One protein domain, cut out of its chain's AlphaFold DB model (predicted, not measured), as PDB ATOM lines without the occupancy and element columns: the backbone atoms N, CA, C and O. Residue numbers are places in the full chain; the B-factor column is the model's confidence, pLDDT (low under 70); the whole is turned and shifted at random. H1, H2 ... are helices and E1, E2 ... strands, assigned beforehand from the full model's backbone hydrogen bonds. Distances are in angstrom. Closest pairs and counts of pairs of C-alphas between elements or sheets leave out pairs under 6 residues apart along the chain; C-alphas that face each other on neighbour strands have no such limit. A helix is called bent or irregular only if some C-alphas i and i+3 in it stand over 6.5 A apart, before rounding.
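Overview. This is residues 8 to 86 of the 90 residues of the protein "Enoyl-CoA hydratase" of Streptomyces sp. SID10244 (UniProt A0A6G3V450). A loose, elongated model has a small cluster of three helices, H1, H2 and H3, at one end and the long helix H5 at the other; between them, H4, E1 and two thin strand-like pairings make a narrow waist. The last part of H5 and the tail after it, residues 77 to 86, stick out as a free arm. The printed part has 79 residues, with the order H1 H2 H3 H4 E1 H5, mostly helix. The radius of gyration of the C-alphas is 14.5 A and the spans are 44 by 26 by 20 A.

Arrangement. Residues 8 to 9 pair parallel with residues 66 to 67 of E1, residues 65 to 67, and residues 13 to 14 pair antiparallel with residues 52 to 53. H1, residues 17 to 21, touches H3, residues 39 to 48, the closest C-alphas being Val 19 and Phe 47 at 6.5 A. H2, residues 29 to 37, touches H3 at a steep tilt of 51 degrees, opposite ways, with the C-alphas of Gln 34 and Ala 42 closest at 5.2 A. H4, residues 54 to 59, is apart from H3; its closest C-alpha to E1 is Leu 58, 6.4 A from Arg 65. H5, residues 69 to 83, touches no helix. Each O i to N i+4 pair is within hydrogen-bond range in H3 and H4, against 3 of 5 in H2, 9 of 11 in H5 and 0 of 1 in H1, where 2 of 2 O i to N i+3 pairs are.

Along the chain. H1 begins at C-alpha 17 (168.521, 168.554, 185.982). H2 is 11.6 A long, H3 14.1 A and H5 22.3 A, ending at C-alpha 83 (145.663, 153.976, 166.823). H5 is irregular, with C-alphas 70 and 73 7.8 A apart.

Size, cuts and confidence. The C-alphas farthest apart, Gly 22 and Lys 85, are 46.1 A apart. The printed part has no cut and no long link, and no printed residue is under 70 in pLDDT.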
ATOM      1  N   ALA A   8     154.428 167.304 172.239       98.62
ATOM      2  CA  ALA A   8     154.676 168.437 173.120       98.62
ATOM      3  C   ALA A   8     153.877 169.674 172.696       98.62
ATOM      4  O   ALA A   8     153.579 169.861 171.520       98.62
ATOM      5  N   ALA A   9     153.556 170.513 173.675       98.75
ATOM      6  CA  ALA A   9     153.124 171.886 173.448       98.75
ATOM      7  C   ALA A   9     154.329 172.767 173.063       98.75
ATOM      8  O   ALA A   9     155.466 172.430 173.406       98.75
ATOM      9  N   GLU A  10     154.103 173.893 172.391       98.62
ATOM     10  CA  GLU A  10     155.156 174.839 171.992       98.62
ATOM     11  C   GLU A  10     155.930 175.398 173.191       98.62
ATOM     12  O   GLU A  10     157.156 175.529 173.127       98.62
ATOM     13  N   SER A  11     155.245 175.666 174.305       98.44
ATOM     14  CA  SER A  11     155.878 176.176 175.529       98.44
ATOM     15  C   SER A  11     156.656 175.125 176.329       98.44
ATOM     16  O   SER A  11     157.366 175.472 177.280       98.44
ATOM     17  N   ALA A  12     156.555 173.843 175.968       98.50
ATOM     18  CA  ALA A  12     157.182 172.768 176.722       98.50
ATOM     19  C   ALA A  12     158.717 172.844 176.678       98.50
ATOM     20  O   ALA A  12     159.341 173.229 175.682       98.50
ATOM     21  N   PHE A  13     159.337 172.397 177.767       98.31
ATOM     22  CA  PHE A  13     160.771 172.153 177.835       98.31
ATOM     23  C   PHE A  13     161.061 170.864 178.605       98.31
ATOM     24  O   PHE A  13     160.268 170.416 179.432       98.31
ATOM     25  N   PHE A  14     162.228 170.289 178.341       97.06
ATOM     26  CA  PHE A  14     162.720 169.052 178.935       97.06
ATOM     27  C   PHE A  14     164.107 169.299 179.522       97.06
ATOM     28  O   PHE A  14     164.891 170.038 178.934       97.06
ATOM     29  N   ALA A  15     164.418 168.699 180.667       95.88
ATOM     30  CA  ALA A  15     165.733 168.810 181.294       95.88
ATOM     31  C   ALA A  15     166.038 167.554 182.112       95.88
ATOM     32  O   ALA A  15     165.134 166.968 182.710       95.88
ATOM     33  N   GLU A  16     167.313 167.173 182.171       95.19
ATOM     34  CA  GLU A  16     167.822 166.148 183.084       95.19
ATOM     35  C   GLU A  16     168.618 166.826 184.212       95.19
ATOM     36  O   GLU A  16     169.833 166.725 184.320       95.19
ATOM     37  N   SER A  17     167.916 167.588 185.052       95.06
ATOM     38  CA  SER A  17     168.521 168.554 185.982       95.06
ATOM     39  C   SER A  17     169.092 167.959 187.280       95.06
ATOM     40  O   SER A  17     169.465 168.706 188.181       95.06
ATOM     41  N   PHE A  18     169.185 166.630 187.408       96.12
ATOM     42  CA  PHE A  18     169.664 165.955 188.628       96.12
ATOM     43  C   PHE A  18     171.090 166.366 189.024       96.12
ATOM     44  O   PHE A  18     171.383 166.519 190.212       96.12
ATOM     45  N   VAL A  19     171.955 166.631 188.039       96.44
ATOM     46  CA  VAL A  19     173.341 167.061 188.277       96.44
ATOM     47  C   VAL A  19     173.418 168.358 189.087       96.44
ATOM     48  O   VAL A  19     174.315 168.521 189.912       96.44
ATOM     49  N   GLN A  20     172.430 169.247 188.940       96.19
ATOM     50  CA  GLN A  20     172.382 170.544 189.625       96.19
ATOM     51  C   GLN A  20     172.167 170.409 191.139       96.19
ATOM     52  O   GLN A  20     172.420 171.351 191.884       96.19
ATOM     53  N   ILE A  21     171.725 169.236 191.597       96.69
ATOM     54  CA  ILE A  21     171.522 168.907 193.012       96.69
ATOM     55  C   ILE A  21     172.426 167.755 193.479       96.69
ATOM     56  O   ILE A  21     172.185 167.166 194.529       96.69
ATOM     57  N   GLY A  22     173.472 167.428 192.712       96.44
ATOM     58  CA  GLY A  22     174.436 166.383 193.065       96.44
ATOM     59  C   GLY A  22     173.888 164.958 192.953       96.44
ATOM     60  O   GLY A  22     174.378 164.063 193.640       96.44
ATOM     61  N   LEU A  23     172.874 164.740 192.110       96.31
ATOM     62  CA  LEU A  23     172.270 163.429 191.883       96.31
ATOM     63  C   LEU A  23     172.523 162.927 190.461       96.31
ATOM     64  O   LEU A  23     172.678 163.695 189.513       96.31
ATOM     65  N   ILE A  24     172.521 161.604 190.320       93.19
ATOM     66  CA  ILE A  24     172.480 160.944 189.015       93.19
ATOM     67  C   ILE A  24     171.046 160.948 188.462       93.19
ATOM     68  O   ILE A  24     170.096 161.037 189.245       93.19
ATOM     69  N   PRO A  25     170.859 160.788 187.140       92.75
ATOM     70  CA  PRO A  25     169.531 160.604 186.573       92.75
ATOM     71  C   PRO A  25     168.763 159.431 187.190       92.75
ATOM     72  O   PRO A  25     169.243 158.294 187.195       92.75
ATOM     73  N   GLY A  26     167.555 159.714 187.683       89.62
ATOM     74  CA  GLY A  26     166.603 158.717 188.182       89.62
ATOM     75  C   GLY A  26     165.716 158.115 187.086       89.62
ATOM     76  O   GLY A  26     165.813 158.487 185.917       89.62
ATOM     77  N   ASP A  27     164.848 157.170 187.464       89.06
ATOM     78  CA  ASP A  27     163.755 156.611 186.640       89.06
ATOM     79  C   ASP A  27     164.157 156.126 185.233       89.06
ATOM     80  O   ASP A  27     163.386 156.173 184.271       89.06
ATOM     81  N   GLY A  28     165.401 155.662 185.100       88.88
ATOM     82  CA  GLY A  28     165.953 155.201 183.831       88.88
ATOM     83  C   GLY A  28     166.275 156.320 182.835       88.88
ATOM     84  O   GLY A  28     166.448 156.017 181.657       88.88
ATOM     85  N   GLY A  29     166.378 157.585 183.261       89.38
ATOM     86  CA  GLY A  29     166.753 158.720 182.403       89.38
ATOM     87  C   GLY A  29     168.024 158.450 181.598       89.38
ATOM     88  O   GLY A  29     167.999 158.495 180.366       89.38
ATOM     89  N   SER A  30     169.067 157.961 182.276       90.25
ATOM     90  CA  SER A  30     170.338 157.552 181.664       90.25
ATOM     91  C   SER A  30     170.202 156.432 180.625       90.25
ATOM     92  O   SER A  30     171.017 156.343 179.712       90.25
ATOM     93  N   TRP A  31     169.167 155.592 180.710       93.12
ATOM     94  CA  TRP A  31     168.912 154.516 179.751       93.12
ATOM     95  C   TRP A  31     168.042 154.966 178.573       93.12
ATOM     96  O   TRP A  31     168.351 154.672 177.413       93.12
ATOM     97  N   PHE A  32     166.933 155.646 178.858       95.06
ATOM     98  CA  PHE A  32     165.935 155.993 177.852       95.06
ATOM     99  C   PHE A  32     166.329 157.222 177.033       95.06
ATOM    100  O   PHE A  32     166.098 157.234 175.824       95.06
ATOM    101  N   LEU A  33     166.926 158.244 177.654       94.88
ATOM    102  CA  LEU A  33     167.258 159.497 176.972       94.88
ATOM    103  C   LEU A  33     168.274 159.261 175.852       94.88
ATOM    104  O   LEU A  33     168.044 159.661 174.714       94.88
ATOM    105  N   GLN A  34     169.334 158.503 176.136       94.38
ATOM    106  CA  GLN A  34     170.366 158.150 175.156       94.38
ATOM    107  C   GLN A  34     169.796 157.436 173.923       94.38
ATOM    108  O   GLN A  34     170.256 157.657 172.806       94.38
ATOM    109  N   ARG A  35     168.769 156.595 174.107       94.12
ATOM    110  CA  ARG A  35     168.084 155.887 173.012       94.12
ATOM    111  C   ARG A  35     167.134 156.779 172.231       94.12
ATOM    112  O   ARG A  35     166.909 156.529 171.054       94.12
ATOM    113  N   ALA A  36     166.571 157.789 172.886       94.44
ATOM    114  CA  ALA A  36     165.647 158.717 172.256       94.44
ATOM    115  C   ALA A  36     166.370 159.746 171.376       94.44
ATOM    116  O   ALA A  36     165.890 160.034 170.287       94.44
ATOM    117  N   ILE A  37     167.500 160.297 171.838       96.25
ATOM    118  CA  ILE A  37     168.152 161.448 171.182       96.25
ATOM    119  C   ILE A  37     169.619 161.221 170.796       96.25
ATOM    120  O   ILE A  37     170.247 162.121 170.242       96.25
ATOM    121  N   GLY A  38     170.166 160.031 171.047       96.69
ATOM    122  CA  GLY A  38     171.581 159.727 170.848       96.69
ATOM    123  C   GLY A  38     172.444 160.100 172.055       96.69
ATOM    124  O   GLY A  38     172.054 160.893 172.913       96.69
ATOM    125  N   TYR A  39     173.635 159.502 172.124       96.75
ATOM    126  CA  TYR A  39     174.515 159.607 173.290       96.75
ATOM    127  C   TYR A  39     174.997 161.039 173.554       96.75
ATOM    128  O   TYR A  39     174.889 161.503 174.682       96.75
ATOM    129  N   GLU A  40     175.492 161.747 172.535       97.69
ATOM    130  CA  GLU A  40     176.121 163.067 172.716       97.69
ATOM    131  C   GLU A  40     175.145 164.111 173.270       97.69
ATOM    132  O   GLU A  40     175.450 164.789 174.246       97.69
ATOM    133  N   ARG A  41     173.935 164.183 172.704       97.44
ATOM    134  CA  ARG A  41     172.890 165.117 173.151       97.44
ATOM    135  C   ARG A  41     172.367 164.765 174.540       97.44
ATOM    136  O   ARG A  41     172.104 165.652 175.345       97.44
ATOM    137  N   ALA A  42     172.219 163.470 174.828       96.81
ATOM    138  CA  ALA A  42     171.847 163.018 176.161       96.81
ATOM    139  C   ALA A  42     172.921 163.402 177.183       96.81
ATOM    140  O   ALA A  42     172.581 163.989 178.198       96.81
ATOM    141  N   ALA A  43     174.200 163.158 176.884       96.75
ATOM    142  CA  ALA A  43     175.314 163.526 177.751       96.75
ATOM    143  C   ALA A  43     175.387 165.040 178.002       96.75
ATOM    144  O   ALA A  43     175.600 165.448 179.140       96.75
ATOM    145  N   GLU A  44     175.161 165.869 176.977       97.19
ATOM    146  CA  GLU A  44     175.053 167.325 177.137       97.19
ATOM    147  C   GLU A  44     173.964 167.676 178.160       97.19
ATOM    148  O   GLU A  44     174.259 168.308 179.171       97.19
ATOM    149  N   MET A  45     172.739 167.171 177.974       97.25
ATOM    150  CA  MET A  45     171.644 167.394 178.925       97.25
ATOM    151  C   MET A  45     171.960 166.876 180.335       97.25
ATOM    152  O   MET A  45     171.660 167.565 181.307       97.25
ATOM    153  N   THR A  46     172.556 165.685 180.462       96.06
ATOM    154  CA  THR A  46     172.900 165.070 181.753       96.06
ATOM    155  C   THR A  46     173.936 165.894 182.509       96.06
ATOM    156  O   THR A  46     173.838 166.046 183.725       96.06
ATOM    157  N   PHE A  47     174.965 166.384 181.815       96.31
ATOM    158  CA  PHE A  47     176.115 167.020 182.453       96.31
ATOM    159  C   PHE A  47     175.919 168.514 182.693       96.31
ATOM    160  O   PHE A  47     176.533 169.047 183.616       96.31
ATOM    161  N   THR A  48     175.058 169.185 181.921       97.25
ATOM    162  CA  THR A  48     174.739 170.602 182.151       97.25
ATOM    163  C   THR A  48     173.448 170.794 182.949       97.25
ATOM    164  O   THR A  48     173.316 171.757 183.706       97.25
ATOM    165  N   GLY A  49     172.493 169.869 182.825       96.50
ATOM    166  CA  GLY A  49     171.144 170.029 183.363       96.50
ATOM    167  C   GLY A  49     170.316 171.090 182.627       96.50
ATOM    168  O   GLY A  49     169.294 171.533 183.157       96.50
ATOM    169  N   ASP A  50     170.744 171.518 181.435       97.31
ATOM    170  CA  ASP A  50     170.089 172.586 180.682       97.31
ATOM    171  C   ASP A  50     168.726 172.177 180.116       97.31
ATOM    172  O   ASP A  50     168.413 171.005 179.880       97.31
ATOM    173  N   ARG A  51     167.897 173.195 179.864       97.75
ATOM    174  CA  ARG A  51     166.582 173.022 179.248       97.75
ATOM    175  C   ARG A  51     166.692 172.895 177.735       97.75
ATOM    176  O   ARG A  51     167.330 173.699 177.061       97.75
ATOM    177  N   VAL A  52     165.935 171.951 177.195       98.25
ATOM    178  CA  VAL A  52     165.695 171.764 175.765       98.25
ATOM    179  C   VAL A  52     164.236 172.086 175.475       98.25
ATOM    180  O   VAL A  52     163.333 171.404 175.957       98.25
ATOM    181  N   HIS A  53     163.999 173.136 174.694       98.56
ATOM    182  CA  HIS A  53     162.653 173.568 174.312       98.56
ATOM    183  C   HIS A  53     162.047 172.691 173.209       98.56
ATOM    184  O   HIS A  53     162.772 172.055 172.440       98.56
ATOM    185  N   ALA A  54     160.715 172.698 173.111       98.56
ATOM    186  CA  ALA A  54     159.922 171.834 172.236       98.56
ATOM    187  C   ALA A  54     160.425 171.760 170.782       98.56
ATOM    188  O   ALA A  54     160.547 170.665 170.239       98.56
ATOM    189  N   ALA A  55     160.790 172.892 170.170       98.44
ATOM    190  CA  ALA A  55     161.293 172.925 168.794       98.44
ATOM    191  C   ALA A  55     162.580 172.095 168.609       98.44
ATOM    192  O   ALA A  55     162.678 171.283 167.692       98.44
ATOM    193  N   LYS A  56     163.541 172.237 169.529       98.44
ATOM    194  CA  LYS A  56     164.783 171.450 169.528       98.44
ATOM    195  C   LYS A  56     164.517 169.991 169.908       98.44
ATOM    196  O   LYS A  56     165.095 169.084 169.322       98.44
ATOM    197  N   ALA A  57     163.600 169.744 170.844       98.25
ATOM    198  CA  ALA A  57     163.176 168.392 171.198       98.25
ATOM    199  C   ALA A  57     162.572 167.641 169.992       98.25
ATOM    200  O   ALA A  57     162.797 166.439 169.849       98.25
ATOM    201  N   LEU A  58     161.841 168.341 169.117       98.31
ATOM    202  CA  LEU A  58     161.320 167.796 167.861       98.31
ATOM    203  C   LEU A  58     162.445 167.484 166.872       98.31
ATOM    204  O   LEU A  58     162.496 166.378 166.344       98.31
ATOM    205  N   GLU A  59     163.368 168.427 166.668       98.19
ATOM    206  CA  GLU A  59     164.546 168.241 165.808       98.19
ATOM    207  C   GLU A  59     165.377 167.020 166.234       98.19
ATOM    208  O   GLU A  59     165.869 166.254 165.406       98.19
ATOM    209  N   TRP A  60     165.505 166.803 167.543       97.31
ATOM    210  CA  TRP A  60     166.265 165.688 168.105       97.31
ATOM    211  C   TRP A  60     165.514 164.355 168.102       97.31
ATOM    212  O   TRP A  60     166.108 163.342 168.461       97.31
ATOM    213  N   GLY A  61     164.231 164.338 167.729       95.75
ATOM    214  CA  GLY A  61     163.380 163.146 167.795       95.75
ATOM    215  C   GLY A  61     162.945 162.765 169.216       95.75
ATOM    216  O   GLY A  61     162.358 161.703 169.430       95.75
ATOM    217  N   MET A  62     163.179 163.635 170.206       96.44
ATOM    218  CA  MET A  62     162.709 163.427 171.579       96.44
ATOM    219  C   MET A  62     161.181 163.390 171.632       96.44
ATOM    220  O   MET A  62     160.606 162.597 172.380       96.44
ATOM    221  N   VAL A  63     160.526 164.215 170.815       98.12
ATOM    222  CA  VAL A  63     159.076 164.225 170.592       98.12
ATOM    223  C   VAL A  63     158.793 164.086 169.101       98.12
ATOM    224  O   VAL A  63     159.583 164.529 168.276       98.12
ATOM    225  N   SER A  64     157.669 163.470 168.741       97.19
ATOM    226  CA  SER A  64     157.301 163.237 167.336       97.19
ATOM    227  C   SER A  64     156.493 164.381 166.721       97.19
ATOM    228  O   SER A  64     156.288 164.411 165.511       97.19
ATOM    229  N   ARG A  65     155.954 165.281 167.550       97.94
ATOM    230  CA  ARG A  65     155.144 166.426 167.120       97.94
ATOM    231  C   ARG A  65     155.180 167.523 168.181       97.94
ATOM    232  O   ARG A  65     155.155 167.219 169.373       97.94
ATOM    233  N   VAL A  66     155.174 168.770 167.726       98.69
ATOM    234  CA  VAL A  66     154.917 169.958 168.548       98.69
ATOM    235  C   VAL A  66     153.665 170.639 168.008       98.69
ATOM    236  O   VAL A  66     153.487 170.694 166.792       98.69
ATOM    237  N   VAL A  67     152.783 171.083 168.898       98.75
ATOM    238  CA  VAL A  67     151.523 171.763 168.563       98.75
ATOM    239  C   VAL A  67     151.318 172.974 169.476       98.75
ATOM    240  O   VAL A  67     151.907 172.991 170.562       98.75
ATOM    241  N   PRO A  68     150.475 173.952 169.093       98.69
ATOM    242  CA  PRO A  68     150.095 175.039 169.986       98.69
ATOM    243  C   PRO A  68     149.571 174.513 171.323       98.69
ATOM    244  O   PRO A  68     148.888 173.488 171.384       98.69
ATOM    245  N   ASP A  69     149.855 175.233 172.406       98.50
ATOM    246  CA  ASP A  69     149.538 174.803 173.772       98.50
ATOM    247  C   ASP A  69     148.060 174.423 173.967       98.50
ATOM    248  O   ASP A  69     147.751 173.420 174.614       98.50
ATOM    249  N   GLY A  70     147.148 175.192 173.362       98.44
ATOM    250  CA  GLY A  70     145.702 174.958 173.433       98.44
ATOM    251  C   GLY A  70     145.214 173.714 172.684       98.44
ATOM    252  O   GLY A  70     144.095 173.274 172.920       98.44
ATOM    253  N   GLU A  71     146.042 173.125 171.820       98.56
ATOM    254  CA  GLU A  71     145.673 172.003 170.946       98.56
ATOM    255  C   GLU A  71     146.294 170.668 171.388       98.56
ATOM    256  O   GLU A  71     146.006 169.621 170.806       98.56
ATOM    257  N   LEU A  72     147.136 170.667 172.433       98.56
ATOM    258  CA  LEU A  72     147.917 169.493 172.837       98.56
ATOM    259  C   LEU A  72     147.055 168.251 173.096       98.56
ATOM    260  O   LEU A  72     147.345 167.167 172.582       98.56
ATOM    261  N   LEU A  73     145.999 168.392 173.903       98.44
ATOM    262  CA  LEU A  73     145.139 167.261 174.256       98.44
ATOM    263  C   LEU A  73     144.320 166.763 173.069       98.44
ATOM    264  O   LEU A  73     144.115 165.556 172.945       98.44
ATOM    265  N   ASP A  74     143.882 167.664 172.197       98.62
ATOM    266  CA  ASP A  74     143.102 167.294 171.021       98.62
ATOM    267  C   ASP A  74     143.976 166.546 170.016       98.62
ATOM    268  O   ASP A  74     143.610 165.450 169.590       98.62
ATOM    269  N   ALA A  75     145.196 167.028 169.756       98.50
ATOM    270  CA  ALA A  75     146.173 166.334 168.920       98.50
ATOM    271  C   ALA A  75     146.539 164.942 169.473       98.50
ATOM    272  O   ALA A  75     146.682 163.977 168.713       98.50
ATOM    273  N   ALA A  76     146.678 164.812 170.798       98.44
ATOM    274  CA  ALA A  76     146.943 163.530 171.446       98.44
ATOM    275  C   ALA A  76     145.764 162.554 171.319       98.44
ATOM    276  O   ALA A  76     145.967 161.387 170.980       98.44
ATOM    277  N   ARG A  77     144.529 163.022 171.541       98.62
ATOM    278  CA  ARG A  77     143.311 162.208 171.386       98.62
ATOM    279  C   ARG A  77     143.066 161.810 169.941       98.62
ATOM    280  O   ARG A  77     142.661 160.679 169.694       98.62
ATOM    281  N   GLU A  78     143.341 162.696 168.993       98.50
ATOM    282  CA  GLU A  78     143.249 162.390 167.568       98.50
ATOM    283  C   GLU A  78     144.220 161.260 167.194       98.50
ATOM    284  O   GLU A  78     143.820 160.275 166.571       98.50
ATOM    285  N   LEU A  79     145.486 161.346 167.628       98.25
ATOM    286  CA  LEU A  79     146.472 160.280 167.435       98.25
ATOM    287  C   LEU A  79     146.019 158.968 168.088       98.25
ATOM    288  O   LEU A  79     146.045 157.927 167.432       98.25
ATOM    289  N   ALA A  80     145.567 159.014 169.342       98.19
ATOM    290  CA  ALA A  80     145.056 157.840 170.044       98.19
ATOM    291  C   ALA A  80     143.854 157.220 169.312       98.19
ATOM    292  O   ALA A  80     143.804 156.007 169.126       98.19
ATOM    293  N   GLY A  81     142.927 158.043 168.818       98.25
ATOM    294  CA  GLY A  81     141.776 157.606 168.034       98.25
ATOM    295  C   GLY A  81     142.165 156.973 166.698       98.25
ATOM    296  O   GLY A  81     141.502 156.040 166.252       98.25
ATOM    297  N   ARG A  82     143.255 157.421 166.059       97.62
ATOM    298  CA  ARG A  82     143.812 156.741 164.877       97.62
ATOM    299  C   ARG A  82     144.391 155.372 165.227       97.62
ATOM    300  O   ARG A  82     144.165 154.434 164.474       97.62
ATOM    301  N   ILE A  83     145.089 155.249 166.356       97.62
ATOM    302  CA  ILE A  83     145.663 153.976 166.823       97.62
ATOM    303  C   ILE A  83     144.556 152.984 167.192       97.62
ATOM    304  O   ILE A  83     144.590 151.841 166.749       97.62
ATOM    305  N   ALA A  84     143.541 153.433 167.934       97.94
ATOM    306  CA  ALA A  84     142.440 152.603 168.422       97.94
ATOM    307  C   ALA A  84     141.536 152.027 167.314       97.94
ATOM    308  O   ALA A  84     140.732 151.140 167.583       97.94
ATOM    309  N   LYS A  85     141.648 152.519 166.072       97.44
ATOM    310  CA  LYS A  85     140.963 151.941 164.902       97.44
ATOM    311  C   LYS A  85     141.610 150.644 164.409       97.44
ATOM    312  O   LYS A  85     140.977 149.921 163.642       97.44
ATOM    313  N   ASN A  86     142.854 150.372 164.795       97.62
ATOM    314  CA  ASN A  86     143.564 149.168 164.378       97.62
ATOM    315  C   ASN A  86     143.144 147.952 165.226       97.62
ATOM    316  O   ASN A  86     142.695 148.124 166.362       97.62
TER     317      ASN A  86